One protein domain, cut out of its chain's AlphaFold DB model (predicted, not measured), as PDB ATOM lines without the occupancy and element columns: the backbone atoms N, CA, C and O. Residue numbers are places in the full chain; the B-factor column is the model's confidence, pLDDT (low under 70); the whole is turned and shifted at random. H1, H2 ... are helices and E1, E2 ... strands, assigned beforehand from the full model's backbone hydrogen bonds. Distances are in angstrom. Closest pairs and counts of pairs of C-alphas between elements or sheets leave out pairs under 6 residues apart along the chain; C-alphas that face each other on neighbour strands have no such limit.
ATOM      1  N   LYS A  98     210.756 183.510 168.464       93.94
ATOM      2  CA  LYS A  98     211.552 183.029 167.342       93.94
ATOM      3  C   LYS A  98     210.871 183.428 166.044       93.94
ATOM      4  O   LYS A  98     209.691 183.141 165.844       93.94
ATOM      5  N   LYS A  99     211.614 184.090 165.163       93.00
ATOM      6  CA  LYS A  99     211.169 184.453 163.819       93.00
ATOM      7  C   LYS A  99     212.169 183.929 162.805       93.00
ATOM      8  O   LYS A  99     213.356 184.211 162.910       93.00
ATOM      9  N   GLU A 100     211.670 183.196 161.820       91.88
ATOM     10  CA  GLU A 100     212.473 182.692 160.709       91.88
ATOM     11  C   GLU A 100     212.150 183.480 159.439       91.88
ATOM     12  O   GLU A 100     210.988 183.777 159.152       91.88
ATOM     13  N   ILE A 101     213.190 183.853 158.703       88.81
ATOM     14  CA  ILE A 101     213.118 184.582 157.441       88.81
ATOM     15  C   ILE A 101     213.822 183.722 156.395       88.81
ATOM     16  O   ILE A 101     215.029 183.498 156.483       88.81
ATOM     17  N   LEU A 102     213.055 183.232 155.423       86.00
ATOM     18  CA  LEU A 102     213.566 182.424 154.318       86.00
ATOM     19  C   LEU A 102     214.488 183.273 153.437       86.00
ATOM     20  O   LEU A 102     214.071 184.337 152.972       86.00
ATOM     21  N   ILE A 103     215.713 182.798 153.193       80.00
ATOM     22  CA  ILE A 103     216.606 183.405 152.199       80.00
ATOM     23  C   ILE A 103     216.578 182.590 150.900       80.00
ATOM     24  O   ILE A 103     216.421 183.161 149.822       80.00
ATOM     25  N   ASN A 104     216.713 181.265 151.001       74.31
ATOM     26  CA  ASN A 104     216.551 180.308 149.901       74.31
ATOM     27  C   ASN A 104     216.081 178.949 150.423       74.31
ATOM     28  O   ASN A 104     215.897 178.780 151.623       74.31
ATOM     29  N   ASP A 105     215.948 177.985 149.514       75.44
ATOM     30  CA  ASP A 105     215.489 176.622 149.800       75.44
ATOM     31  C   ASP A 105     216.295 175.902 150.904       75.44
ATOM     32  O   ASP A 105     215.770 174.989 151.539       75.44
ATOM     33  N   ASP A 106     217.533 176.334 151.182       77.38
ATOM     34  CA  ASP A 106     218.464 175.643 152.080       77.38
ATOM     35  C   ASP A 106     218.813 176.420 153.367       77.38
ATOM     36  O   ASP A 106     219.363 175.830 154.308       77.38
ATOM     37  N   VAL A 107     218.507 177.724 153.443       83.12
ATOM     38  CA  VAL A 107     218.968 178.624 154.516       83.12
ATOM     39  C   VAL A 107     217.898 179.635 154.947       83.12
ATOM     40  O   VAL A 107     217.407 180.441 154.149       83.12
ATOM     41  N   ASN A 108     217.651 179.679 156.262       88.38
ATOM     42  CA  ASN A 108     216.827 180.694 156.925       88.38
ATOM     43  C   ASN A 108     217.682 181.566 157.847       88.38
ATOM     44  O   ASN A 108     218.534 181.049 158.567       88.38
ATOM     45  N   VAL A 109     217.404 182.868 157.910       89.31
ATOM     46  CA  VAL A 109     217.847 183.705 159.037       89.31
ATOM     47  C   VAL A 109     216.867 183.518 160.180       89.31
ATOM     48  O   VAL A 109     215.657 183.660 160.002       89.31
ATOM     49  N   VAL A 110     217.386 183.224 161.363       91.75
ATOM     50  CA  VAL A 110     216.612 183.128 162.594       91.75
ATOM     51  C   VAL A 110     216.950 184.308 163.487       91.75
ATOM     52  O   VAL A 110     218.112 184.531 163.818       91.75
ATOM     53  N   LEU A 111     215.910 185.027 163.902       92.88
ATOM     54  CA  LEU A 111     215.952 186.015 164.971       92.88
ATOM     55  C   LEU A 111     215.283 185.404 166.198       92.88
ATOM     56  O   LEU A 111     214.103 185.045 166.153       92.88
ATOM     57  N   GLU A 112     216.038 185.267 167.280       94.19
ATOM     58  CA  GLU A 112     215.610 184.565 168.485       94.19
ATOM     59  C   GLU A 112     215.853 185.409 169.740       94.19
ATOM     60  O   GLU A 112     216.950 185.916 169.974       94.19
ATOM     61  N   ILE A 113     214.825 185.537 170.573       93.81
ATOM     62  CA  ILE A 113     214.903 186.075 171.926       93.81
ATOM     63  C   ILE A 113     214.669 184.900 172.865       93.81
ATOM     64  O   ILE A 113     213.561 184.371 172.936       93.81
ATOM     65  N   GLU A 114     215.721 184.498 173.569       90.62
ATOM     66  CA  GLU A 114     215.674 183.435 174.570       90.62
ATOM     67  C   GLU A 114     215.414 184.038 175.955       90.62
ATOM     68  O   GLU A 114     216.034 185.034 176.342       90.62
ATOM     69  N   GLU A 115     214.542 183.404 176.735       91.50
ATOM     70  CA  GLU A 115     214.303 183.792 178.122       91.50
ATOM     71  C   GLU A 115     215.501 183.398 178.996       91.50
ATOM     72  O   GLU A 115     215.660 182.241 179.383       91.50
ATOM     73  N   LYS A 116     216.361 184.375 179.299       90.44
ATOM     74  CA  LYS A 116     217.566 184.181 180.125       90.44
ATOM     75  C   LYS A 116     217.391 184.630 181.571       90.44
ATOM     76  O   LYS A 116     218.100 184.154 182.451       90.44
ATOM     77  N   GLU A 117     216.458 185.542 181.816       92.12
ATOM     78  CA  GLU A 117     216.205 186.141 183.126       92.12
ATOM     79  C   GLU A 117     214.716 186.078 183.477       92.12
ATOM     80  O   GLU A 117     213.858 186.392 182.651       92.12
ATOM     81  N   ASN A 118     214.404 185.741 184.728       92.56
ATOM     82  CA  ASN A 118     213.038 185.761 185.234       92.56
ATOM     83  C   ASN A 118     212.630 187.195 185.628       92.56
ATOM     84  O   ASN A 118     213.275 187.825 186.466       92.56
ATOM     85  N   ILE A 119     211.540 187.708 185.049       94.31
ATOM     86  CA  ILE A 119     211.097 189.099 185.252       94.31
ATOM     87  C   ILE A 119     210.723 189.381 186.711       94.31
ATOM     88  O   ILE A 119     211.072 190.443 187.231       94.31
ATOM     89  N   LYS A 120     210.047 188.442 187.388       94.12
ATOM     90  CA  LYS A 120     209.694 188.577 188.809       94.12
ATOM     91  C   LYS A 120     210.958 188.785 189.632       94.12
ATOM     92  O   LYS A 120     211.029 189.742 190.397       94.12
ATOM     93  N   ASP A 121     211.951 187.926 189.441       93.31
ATOM     94  CA  ASP A 121     213.187 187.961 190.222       93.31
ATOM     95  C   ASP A 121     213.950 189.270 189.981       93.31
ATOM     96  O   ASP A 121     214.348 189.937 190.934       93.31
ATOM     97  N   LYS A 122     214.021 189.735 188.725       94.81
ATOM     98  CA  LYS A 122     214.620 191.036 188.381       94.81
ATOM     99  C   LYS A 122     213.928 192.208 189.075       94.81
ATOM    100  O   LYS A 122     214.592 193.121 189.567       94.81
ATOM    101  N   ILE A 123     212.596 192.207 189.127       95.19
ATOM    102  CA  ILE A 123     211.834 193.244 189.836       95.19
ATOM    103  C   ILE A 123     212.126 193.186 191.339       95.19
ATOM    104  O   ILE A 123     212.385 194.222 191.958       95.19
ATOM    105  N   LEU A 124     212.117 191.983 191.908       94.75
ATOM    106  CA  LEU A 124     212.365 191.741 193.323       94.75
ATOM    107  C   LEU A 124     213.784 192.145 193.753       94.75
ATOM    108  O   LEU A 124     213.936 192.771 194.799       94.75
ATOM    109  N   ASP A 125     214.804 191.949 192.917       94.56
ATOM    110  CA  ASP A 125     216.169 192.456 193.156       94.56
ATOM    111  C   ASP A 125     216.225 193.988 193.314       94.56
ATOM    112  O   ASP A 125     217.198 194.570 193.816       94.56
ATOM    113  N   GLY A 126     215.175 194.684 192.866       94.12
ATOM    114  CA  GLY A 126     214.952 196.109 193.070       94.12
ATOM    115  C   GLY A 126     214.599 196.522 194.496       94.12
ATOM    116  O   GLY A 126     214.577 197.722 194.779       94.12
ATOM    117  N   MET A 127     214.351 195.573 195.391       94.69
ATOM    118  CA  MET A 127     213.748 195.794 196.700       94.69
ATOM    119  C   MET A 127     214.612 195.198 197.820       94.69
ATOM    120  O   MET A 127     215.395 194.276 197.602       94.69
ATOM    121  N   ASN A 128     214.474 195.741 199.028       92.50
ATOM    122  CA  ASN A 128     215.048 195.179 200.250       92.50
ATOM    123  C   ASN A 128     214.025 194.271 200.952       92.50
ATOM    124  O   ASN A 128     212.817 194.460 200.787       92.50
ATOM    125  N   ASP A 129     214.519 193.314 201.746       89.19
ATOM    126  CA  ASP A 129     213.709 192.446 202.620       89.19
ATOM    127  C   ASP A 129     212.593 191.688 201.877       89.19
ATOM    128  O   ASP A 129     211.448 191.560 202.325       89.19
ATOM    129  N   VAL A 130     212.936 191.208 200.680       90.19
ATOM    130  CA  VAL A 130     212.033 190.466 199.802       90.19
ATOM    131  C   VAL A 130     211.777 189.061 200.326       90.19
ATOM    132  O   VAL A 130     212.681 188.359 200.767       90.19
ATOM    133  N   LEU A 131     210.528 188.630 200.176       89.88
ATOM    134  CA  LEU A 131     210.081 187.271 200.446       89.88
ATOM    135  C   LEU A 131     209.900 186.539 199.112       89.88
ATOM    136  O   LEU A 131     208.865 186.685 198.454       89.88
ATOM    137  N   ILE A 132     210.934 185.813 198.683       85.62
ATOM    138  CA  ILE A 132     211.037 185.180 197.352       85.62
ATOM    139  C   ILE A 132     209.924 184.141 197.140       85.62
ATOM    140  O   ILE A 132     209.364 184.019 196.048       85.62
ATOM    141  N   GLU A 133     209.548 183.434 198.205       88.69
ATOM    142  CA  GLU A 133     208.481 182.433 198.217       88.69
ATOM    143  C   GLU A 133     207.080 183.033 198.020       88.69
ATOM    144  O   GLU A 133     206.122 182.315 197.731       88.69
ATOM    145  N   LYS A 134     206.936 184.354 198.176       92.50
ATOM    146  CA  LYS A 134     205.669 185.060 197.980       92.50
ATOM    147  C   LYS A 134     205.528 185.571 196.546       92.50
ATOM    148  O   LYS A 134     206.498 185.712 195.802       92.50
ATOM    149  N   SER A 135     204.288 185.861 196.152       94.50
ATOM    150  CA  SER A 135     204.000 186.524 194.878       94.50
ATOM    151  C   SER A 135     204.599 187.932 194.840       94.50
ATOM    152  O   SER A 135     204.835 188.567 195.877       94.50
ATOM    153  N   LEU A 136     204.819 188.438 193.632       95.75
ATOM    154  CA  LEU A 136     205.165 189.824 193.356       95.75
ATOM    155  C   LEU A 136     204.142 190.764 193.999       95.75
ATOM    156  O   LEU A 136     204.534 191.701 194.690       95.75
ATOM    157  N   TYR A 137     202.849 190.440 193.891       96.31
ATOM    158  CA  TYR A 137     201.770 191.194 194.531       96.31
ATOM    159  C   TYR A 137     201.990 191.376 196.042       96.31
ATOM    160  O   TYR A 137     201.978 192.497 196.546       96.31
ATOM    161  N   LYS A 138     202.284 190.292 196.775       95.06
ATOM    162  CA  LYS A 138     202.537 190.353 198.227       95.06
ATOM    163  C   LYS A 138     203.787 191.161 198.579       95.06
ATOM    164  O   LYS A 138     203.823 191.808 199.624       95.06
ATOM    165  N   ASN A 139     204.819 191.115 197.739       95.19
ATOM    166  CA  ASN A 139     206.015 191.927 197.942       95.19
ATOM    167  C   ASN A 139     205.732 193.415 197.686       95.19
ATOM    168  O   ASN A 139     206.130 194.246 198.502       95.19
ATOM    169  N   ILE A 140     204.974 193.748 196.636       94.62
ATOM    170  CA  ILE A 140     204.559 195.124 196.331       94.62
ATOM    171  C   ILE A 140     203.638 195.689 197.421       94.62
ATOM    172  O   ILE A 140     203.830 196.830 197.829       94.62
ATOM    173  N   LEU A 141     202.711 194.899 197.976       93.94
ATOM    174  CA  LEU A 141     201.921 195.328 199.140       93.94
ATOM    175  C   LEU A 141     202.809 195.721 200.329       93.94
ATOM    176  O   LEU A 141     202.534 196.708 201.004       93.94
ATOM    177  N   GLY A 142     203.913 194.998 200.545       93.25
ATOM    178  CA  GLY A 142     204.898 195.363 201.562       93.25
ATOM    179  C   GLY A 142     205.583 196.709 201.299       93.25
ATOM    180  O   GLY A 142     205.895 197.415 202.249       93.25
ATOM    181  N   LEU A 143     205.795 197.101 200.036       93.06
ATOM    182  CA  LEU A 143     206.286 198.450 199.712       93.06
ATOM    183  C   LEU A 143     205.235 199.520 200.004       93.06
ATOM    184  O   LEU A 143     205.576 200.561 200.556       93.06
ATOM    185  N   ILE A 144     203.977 199.260 199.636       91.94
ATOM    186  CA  ILE A 144     202.858 200.195 199.833       91.94
ATOM    187  C   ILE A 144     202.621 200.455 201.326       91.94
ATOM    188  O   ILE A 144     202.337 201.583 201.711       91.94
ATOM    189  N   ASN A 145     202.789 199.429 202.162       91.56
ATOM    190  CA  ASN A 145     202.634 199.518 203.615       91.56
ATOM    191  C   ASN A 145     203.916 199.952 204.352       91.56
ATOM    192  O   ASN A 145     203.971 199.842 205.573       91.56
ATOM    193  N   ASP A 146     204.960 200.389 203.635       91.25
ATOM    194  CA  ASP A 146     206.274 200.757 204.192       91.25
ATOM    195  C   ASP A 146     206.993 199.647 204.993       91.25
ATOM    196  O   ASP A 146     207.994 199.901 205.663       91.25
ATOM    197  N   GLU A 147     206.546 198.395 204.874       92.88
ATOM    198  CA  GLU A 147     207.205 197.211 205.443       92.88
ATOM    199  C   GLU A 147     208.496 196.853 204.695       92.88
ATOM    200  O   GLU A 147     209.351 196.144 205.220       92.88
ATOM    201  N   LYS A 148     208.614 197.293 203.438       93.56
ATOM    202  CA  LYS A 148     209.767 197.072 202.560       93.56
ATOM    203  C   LYS A 148     210.247 198.398 201.995       93.56
ATOM    204  O   LYS A 148     209.502 199.377 201.948       93.56
ATOM    205  N   ARG A 149     211.489 198.424 201.511       94.81
ATOM    206  CA  ARG A 149     212.086 199.608 200.880       94.81
ATOM    207  C   ARG A 149     212.591 199.312 199.480       94.81
ATOM    208  O   ARG A 149     213.109 198.230 199.210       94.81
ATOM    209  N   ILE A 150     212.488 200.302 198.600       96.06
ATOM    210  CA  ILE A 150     213.169 200.264 197.307       96.06
ATOM    211  C   ILE A 150     214.681 200.352 197.545       96.06
ATOM    212  O   ILE A 150     215.179 201.234 198.245       96.06
ATOM    213  N   LYS A 151     215.434 199.429 196.947       94.94
ATOM    214  CA  LYS A 151     216.875 199.309 197.162       94.94
ATOM    215  C   LYS A 151     217.626 200.513 196.591       94.94
ATOM    216  O   LYS A 151     217.554 200.775 195.384       94.94
ATOM    217  N   ASN A 152     218.438 201.153 197.434       93.25
ATOM    218  CA  ASN A 152     219.284 202.316 197.124       93.25
ATOM    219  C   ASN A 152     218.511 203.595 196.744       93.25
ATOM    220  O   ASN A 152     219.031 204.412 195.987       93.25
ATOM    221  N   LEU A 153     217.279 203.768 197.231       92.75
ATOM    222  CA  LEU A 153     216.459 204.961 196.992       92.75
ATOM    223  C   LEU A 153     215.859 205.486 198.312       92.75
ATOM    224  O   LEU A 153     215.736 204.714 199.263       92.75
ATOM    225  N   PRO A 154     215.544 206.794 198.403       91.25
ATOM    226  CA  PRO A 154     215.208 207.437 199.677       91.25
ATOM    227  C   PRO A 154     213.815 207.076 200.203       91.25
ATOM    228  O   PRO A 154     213.599 207.085 201.412       91.25
ATOM    229  N   ASP A 155     212.873 206.765 199.313       92.94
ATOM    230  CA  ASP A 155     211.487 206.464 199.656       92.94
ATOM    231  C   ASP A 155     210.859 205.464 198.673       92.94
ATOM    232  O   ASP A 155     211.458 205.089 197.661       92.94
ATOM    233  N   ASN A 156     209.627 205.058 198.982       94.56
ATOM    234  CA  ASN A 156     208.806 204.174 198.157       94.56
ATOM    235  C   ASN A 156     207.900 204.945 197.174       94.56
ATOM    236  O   ASN A 156     206.852 204.438 196.775       94.56
ATOM    237  N   SER A 157     208.258 206.177 196.794       94.81
ATOM    238  CA  SER A 157     207.441 206.962 195.862       94.81
ATOM    239  C   SER A 157     207.312 206.269 194.504       94.81
ATOM    240  O   SER A 157     208.210 205.558 194.042       94.81
ATOM    241  N   ALA A 158     206.194 206.519 193.820       93.00
ATOM    242  CA  ALA A 158     205.925 205.942 192.503       93.00
ATOM    243  C   ALA A 158     207.021 206.279 191.474       93.00
ATOM    244  O   ALA A 158     207.346 205.457 190.616       93.00
ATOM    245  N   GLU A 159     207.628 207.467 191.570       95.50
ATOM    246  CA  GLU A 159     208.723 207.871 190.688       95.50
ATOM    247  C   GLU A 159     209.994 207.052 190.939       95.50
ATOM    248  O   GLU A 159     210.612 206.556 189.991       95.50
ATOM    249  N   ASN A 160     210.362 206.861 192.207       95.38
ATOM    250  CA  ASN A 160     211.514 206.048 192.588       95.38
ATOM    251  C   ASN A 160     211.305 204.574 192.232       95.38
ATOM    252  O   ASN A 160     212.215 203.942 191.691       95.38
ATOM    253  N   PHE A 161     210.090 204.053 192.419       94.88
ATOM    254  CA  PHE A 161     209.731 202.710 191.972       94.88
ATOM    255  C   PHE A 161     209.900 202.568 190.462       94.88
ATOM    256  O   PHE A 161     210.642 201.701 190.006       94.88
ATOM    257  N   ARG A 162     209.328 203.488 189.677       95.12
ATOM    258  CA  ARG A 162     209.470 203.492 188.215       95.12
ATOM    259  C   ARG A 162     210.934 203.517 187.772       95.12
ATOM    260  O   ARG A 162     211.321 202.725 186.915       95.12
ATOM    261  N   LYS A 163     211.758 204.394 188.357       95.62
ATOM    262  CA  LYS A 163     213.202 204.469 188.069       95.62
ATOM    263  C   LYS A 163     213.895 203.133 188.343       95.62
ATOM    264  O   LYS A 163     214.678 202.662 187.514       95.62
ATOM    265  N   LYS A 164     213.585 202.505 189.482       96.06
ATOM    266  CA  LYS A 164     214.176 201.222 189.861       96.06
ATOM    267  C   LYS A 164     213.762 200.092 188.926       96.06
ATOM    268  O   LYS A 164     214.643 199.387 188.446       96.06
ATOM    269  N   ILE A 165     212.472 199.957 188.622       95.00
ATOM    270  CA  ILE A 165     211.962 198.925 187.707       95.00
ATOM    271  C   ILE A 165     212.583 199.067 186.317       95.00
ATOM    272  O   ILE A 165     213.090 198.087 185.781       95.00
ATOM    273  N   ASN A 166     212.651 200.287 185.775       95.12
ATOM    274  CA  ASN A 166     213.307 200.533 184.487       95.12
ATOM    275  C   ASN A 166     214.779 200.105 184.495       95.12
ATOM    276  O   ASN A 166     215.278 199.574 183.509       95.12
ATOM    277  N   THR A 167     215.477 200.331 185.610       96.19
ATOM    278  CA  THR A 167     216.878 199.920 185.758       96.19
ATOM    279  C   THR A 167     216.996 198.399 185.816       96.19
ATOM    280  O   THR A 167     217.861 197.836 185.152       96.19
ATOM    281  N   GLN A 168     216.120 197.729 186.570       95.25
ATOM    282  CA  GLN A 168     216.158 196.275 186.723       95.25
ATOM    283  C   GLN A 168     215.784 195.527 185.444       95.25
ATOM    284  O   GLN A 168     216.383 194.500 185.138       95.25
ATOM    285  N   LEU A 169     214.828 196.049 184.676       95.25
ATOM    286  CA  LEU A 169     214.366 195.427 183.435       95.25
ATOM    287  C   LEU A 169     215.189 195.829 182.208       95.25
ATOM    288  O   LEU A 169     214.926 195.330 181.117       95.25
ATOM    289  N   LYS A 170     216.202 196.690 182.364       95.12
ATOM    290  CA  LYS A 170     217.033 197.151 181.249       95.12
ATOM    291  C   LYS A 170     217.690 195.991 180.494       95.12
ATOM    292  O   LYS A 170     217.630 195.973 179.273       95.12
ATOM    293  N   SER A 171     218.254 195.010 181.203       91.81
ATOM    294  CA  SER A 171     218.888 193.837 180.580       91.81
ATOM    295  C   SER A 171     217.898 192.982 179.787       91.81
ATOM    296  O   SER A 171     218.226 192.514 178.702       91.81
ATOM    297  N   VAL A 172     216.666 192.841 180.284       92.75
ATOM    298  CA  VAL A 172     215.595 192.122 179.583       92.75
ATOM    299  C   VAL A 172     215.202 192.857 178.302       92.75
ATOM    300  O   VAL A 172     215.067 192.233 177.255       92.75
ATOM    301  N   LEU A 173     215.054 194.185 178.364       92.19
ATOM    302  CA  LEU A 173     214.729 195.017 177.201       92.19
ATOM    303  C   LEU A 173     215.844 194.994 176.143       92.19
ATOM    304  O   LEU A 173     215.548 194.939 174.952       92.19
ATOM    305  N   GLU A 174     217.111 194.943 176.559       92.75
ATOM    306  CA  GLU A 174     218.253 194.830 175.643       92.75
ATOM    307  C   GLU A 174     218.198 193.554 174.779       92.75
ATOM    308  O   GLU A 174     218.672 193.580 173.642       92.75
ATOM    309  N   TYR A 175     217.573 192.463 175.247       92.19
ATOM    310  CA  TYR A 175     217.369 191.258 174.429       92.19
ATOM    311  C   TYR A 175     216.387 191.470 173.270       92.19
ATOM    312  O   TYR A 175     216.496 190.789 172.251       92.19
ATOM    313  N   PHE A 176     215.448 192.414 173.396       90.75
ATOM    314  CA  PHE A 176     214.542 192.787 172.306       90.75
ATOM    315  C   PHE A 176     215.222 193.696 171.284       90.75
ATOM    316  O   PHE A 176     214.962 193.566 170.090       90.75
ATOM    317  N   ASP A 177     216.109 194.579 171.743       91.19
ATOM    318  CA  ASP A 177     216.882 195.461 170.865       91.19
ATOM    319  C   ASP A 177     217.979 194.702 170.103       91.19
ATOM    320  O   ASP A 177     218.376 195.098 169.006       91.19
ATOM    321  N   ARG A 178     218.498 193.618 170.693       91.06
ATOM    322  CA  ARG A 178     219.579 192.793 170.139       91.06
ATOM    323  C   ARG A 178     219.211 191.310 170.205       91.06
ATOM    324  O   ARG A 178     219.803 190.575 171.002       91.06
ATOM    325  N   PRO A 179     218.241 190.864 169.386       91.88
ATOM    326  CA  PRO A 179     217.913 189.453 169.303       91.88
ATOM    327  C   PRO A 179     219.131 188.663 168.825       91.88
ATOM    328  O   PRO A 179     220.001 189.172 168.115       91.88
ATOM    329  N   ILE A 180     219.188 187.396 169.211       90.56
ATOM    330  CA  ILE A 180     220.218 186.487 168.738       90.56
ATOM    331  C   ILE A 180     219.925 186.176 167.272       90.56
ATOM    332  O   ILE A 180     218.863 185.648 166.946       90.56
ATOM    333  N   GLU A 181     220.877 186.490 166.401       90.19
ATOM    334  CA  GLU A 181     220.788 186.229 164.968       90.19
ATOM    335  C   GLU A 181     221.689 185.057 164.581       90.19
ATOM    336  O   GLU A 181     222.854 184.986 164.985       90.19
TER     337      GLU A 181
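AT A GLANCE: This is residues 98 to 181 of the 319 residues of an uncharacterized protein of Bacteroidetes bacterium HGW-Bacteroidetes-2 (UniProt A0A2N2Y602). The model is a long rod with a two-stranded hairpin of E1 and E2 at one end and a loose helical head of H1, H2 and H3 at the other. H4 runs from the head back toward the hairpin, and the last residues, 180 to 181, pair with residues 111 to 112 of E2. The printed part has 84 residues, with two strands and then four helices in the order E1 E2 H1 H2 H3 H4; the sheet has the order E1 - E2 and is antiparallel, and the class is mixed, helices and strands. The whole is only just extended, close to loose, with a radius of gyration of the C-alphas of 18.1 A, and spans 60 by 25 by 15 A.

IN THESE COORDINATES: E1 is residues 98 to 104, 18.3 A long, beginning at C-alpha 98 (211.552, 183.029, 167.342). E2 is residues 107 to 113, 19.4 A long. H1 is residues 119 to 124, 8.6 A, and H2 residues 136 to 144, 12.4 A. The longest helix, H3, is residues 158 to 168, 15.2 A, beginning at C-alpha 158 (205.925, 205.942, 192.503). H4 is residues 170 to 177, 10.5 A, ending at C-alpha 177 (216.882, 195.461, 170.865).

HOW THE PARTS SIT: E1 and E2 are a hairpin, antiparallel at 164 degrees between their directions; N 101 and O 109 are 2.8 A apart and N 111 and O 99 are 2.9 A apart, both within hydrogen-bond range. The closest C-alphas of E2 and H4 are those of Ile 113 and Tyr 175, 6.3 A apart. H1 and H4 are close but not clearly touching, at a shallow tilt of 21 degrees, opposite ways; their closest C-alphas, of Ile 119 and Val 172, are 7.8 A apart. H1 and H3 only just touch, with 3 pairs of C-alphas within 8 A, the closest Lys 122 and Gln 168 at 5.7 A; they run opposite ways at a steep tilt of 55 degrees. H1 and H2 also only just touch, with 3 such pairs, the closest Lys 120 and Leu 136 at 6.5 A; they run the same way at a shallow tilt of 30 degrees. H3 and H4 meet only through their link. H2 is apart from H3 and H4, and E1 is apart from the four helices. In H1, H2 and H3 every O i to N i+4 pair is within hydrogen-bond range; in H4, 2 of 4 are.

THE WHOLE: The two C-alphas farthest apart, of Asp 105 and Asp 146, are 60.2 A apart. The printed part has no cut. The links H1 to H2, of 11 residues, and H2 to H3, of 13 residues, are long. The mean pLDDT of the printed part is 92.1, and no printed residue is under 70.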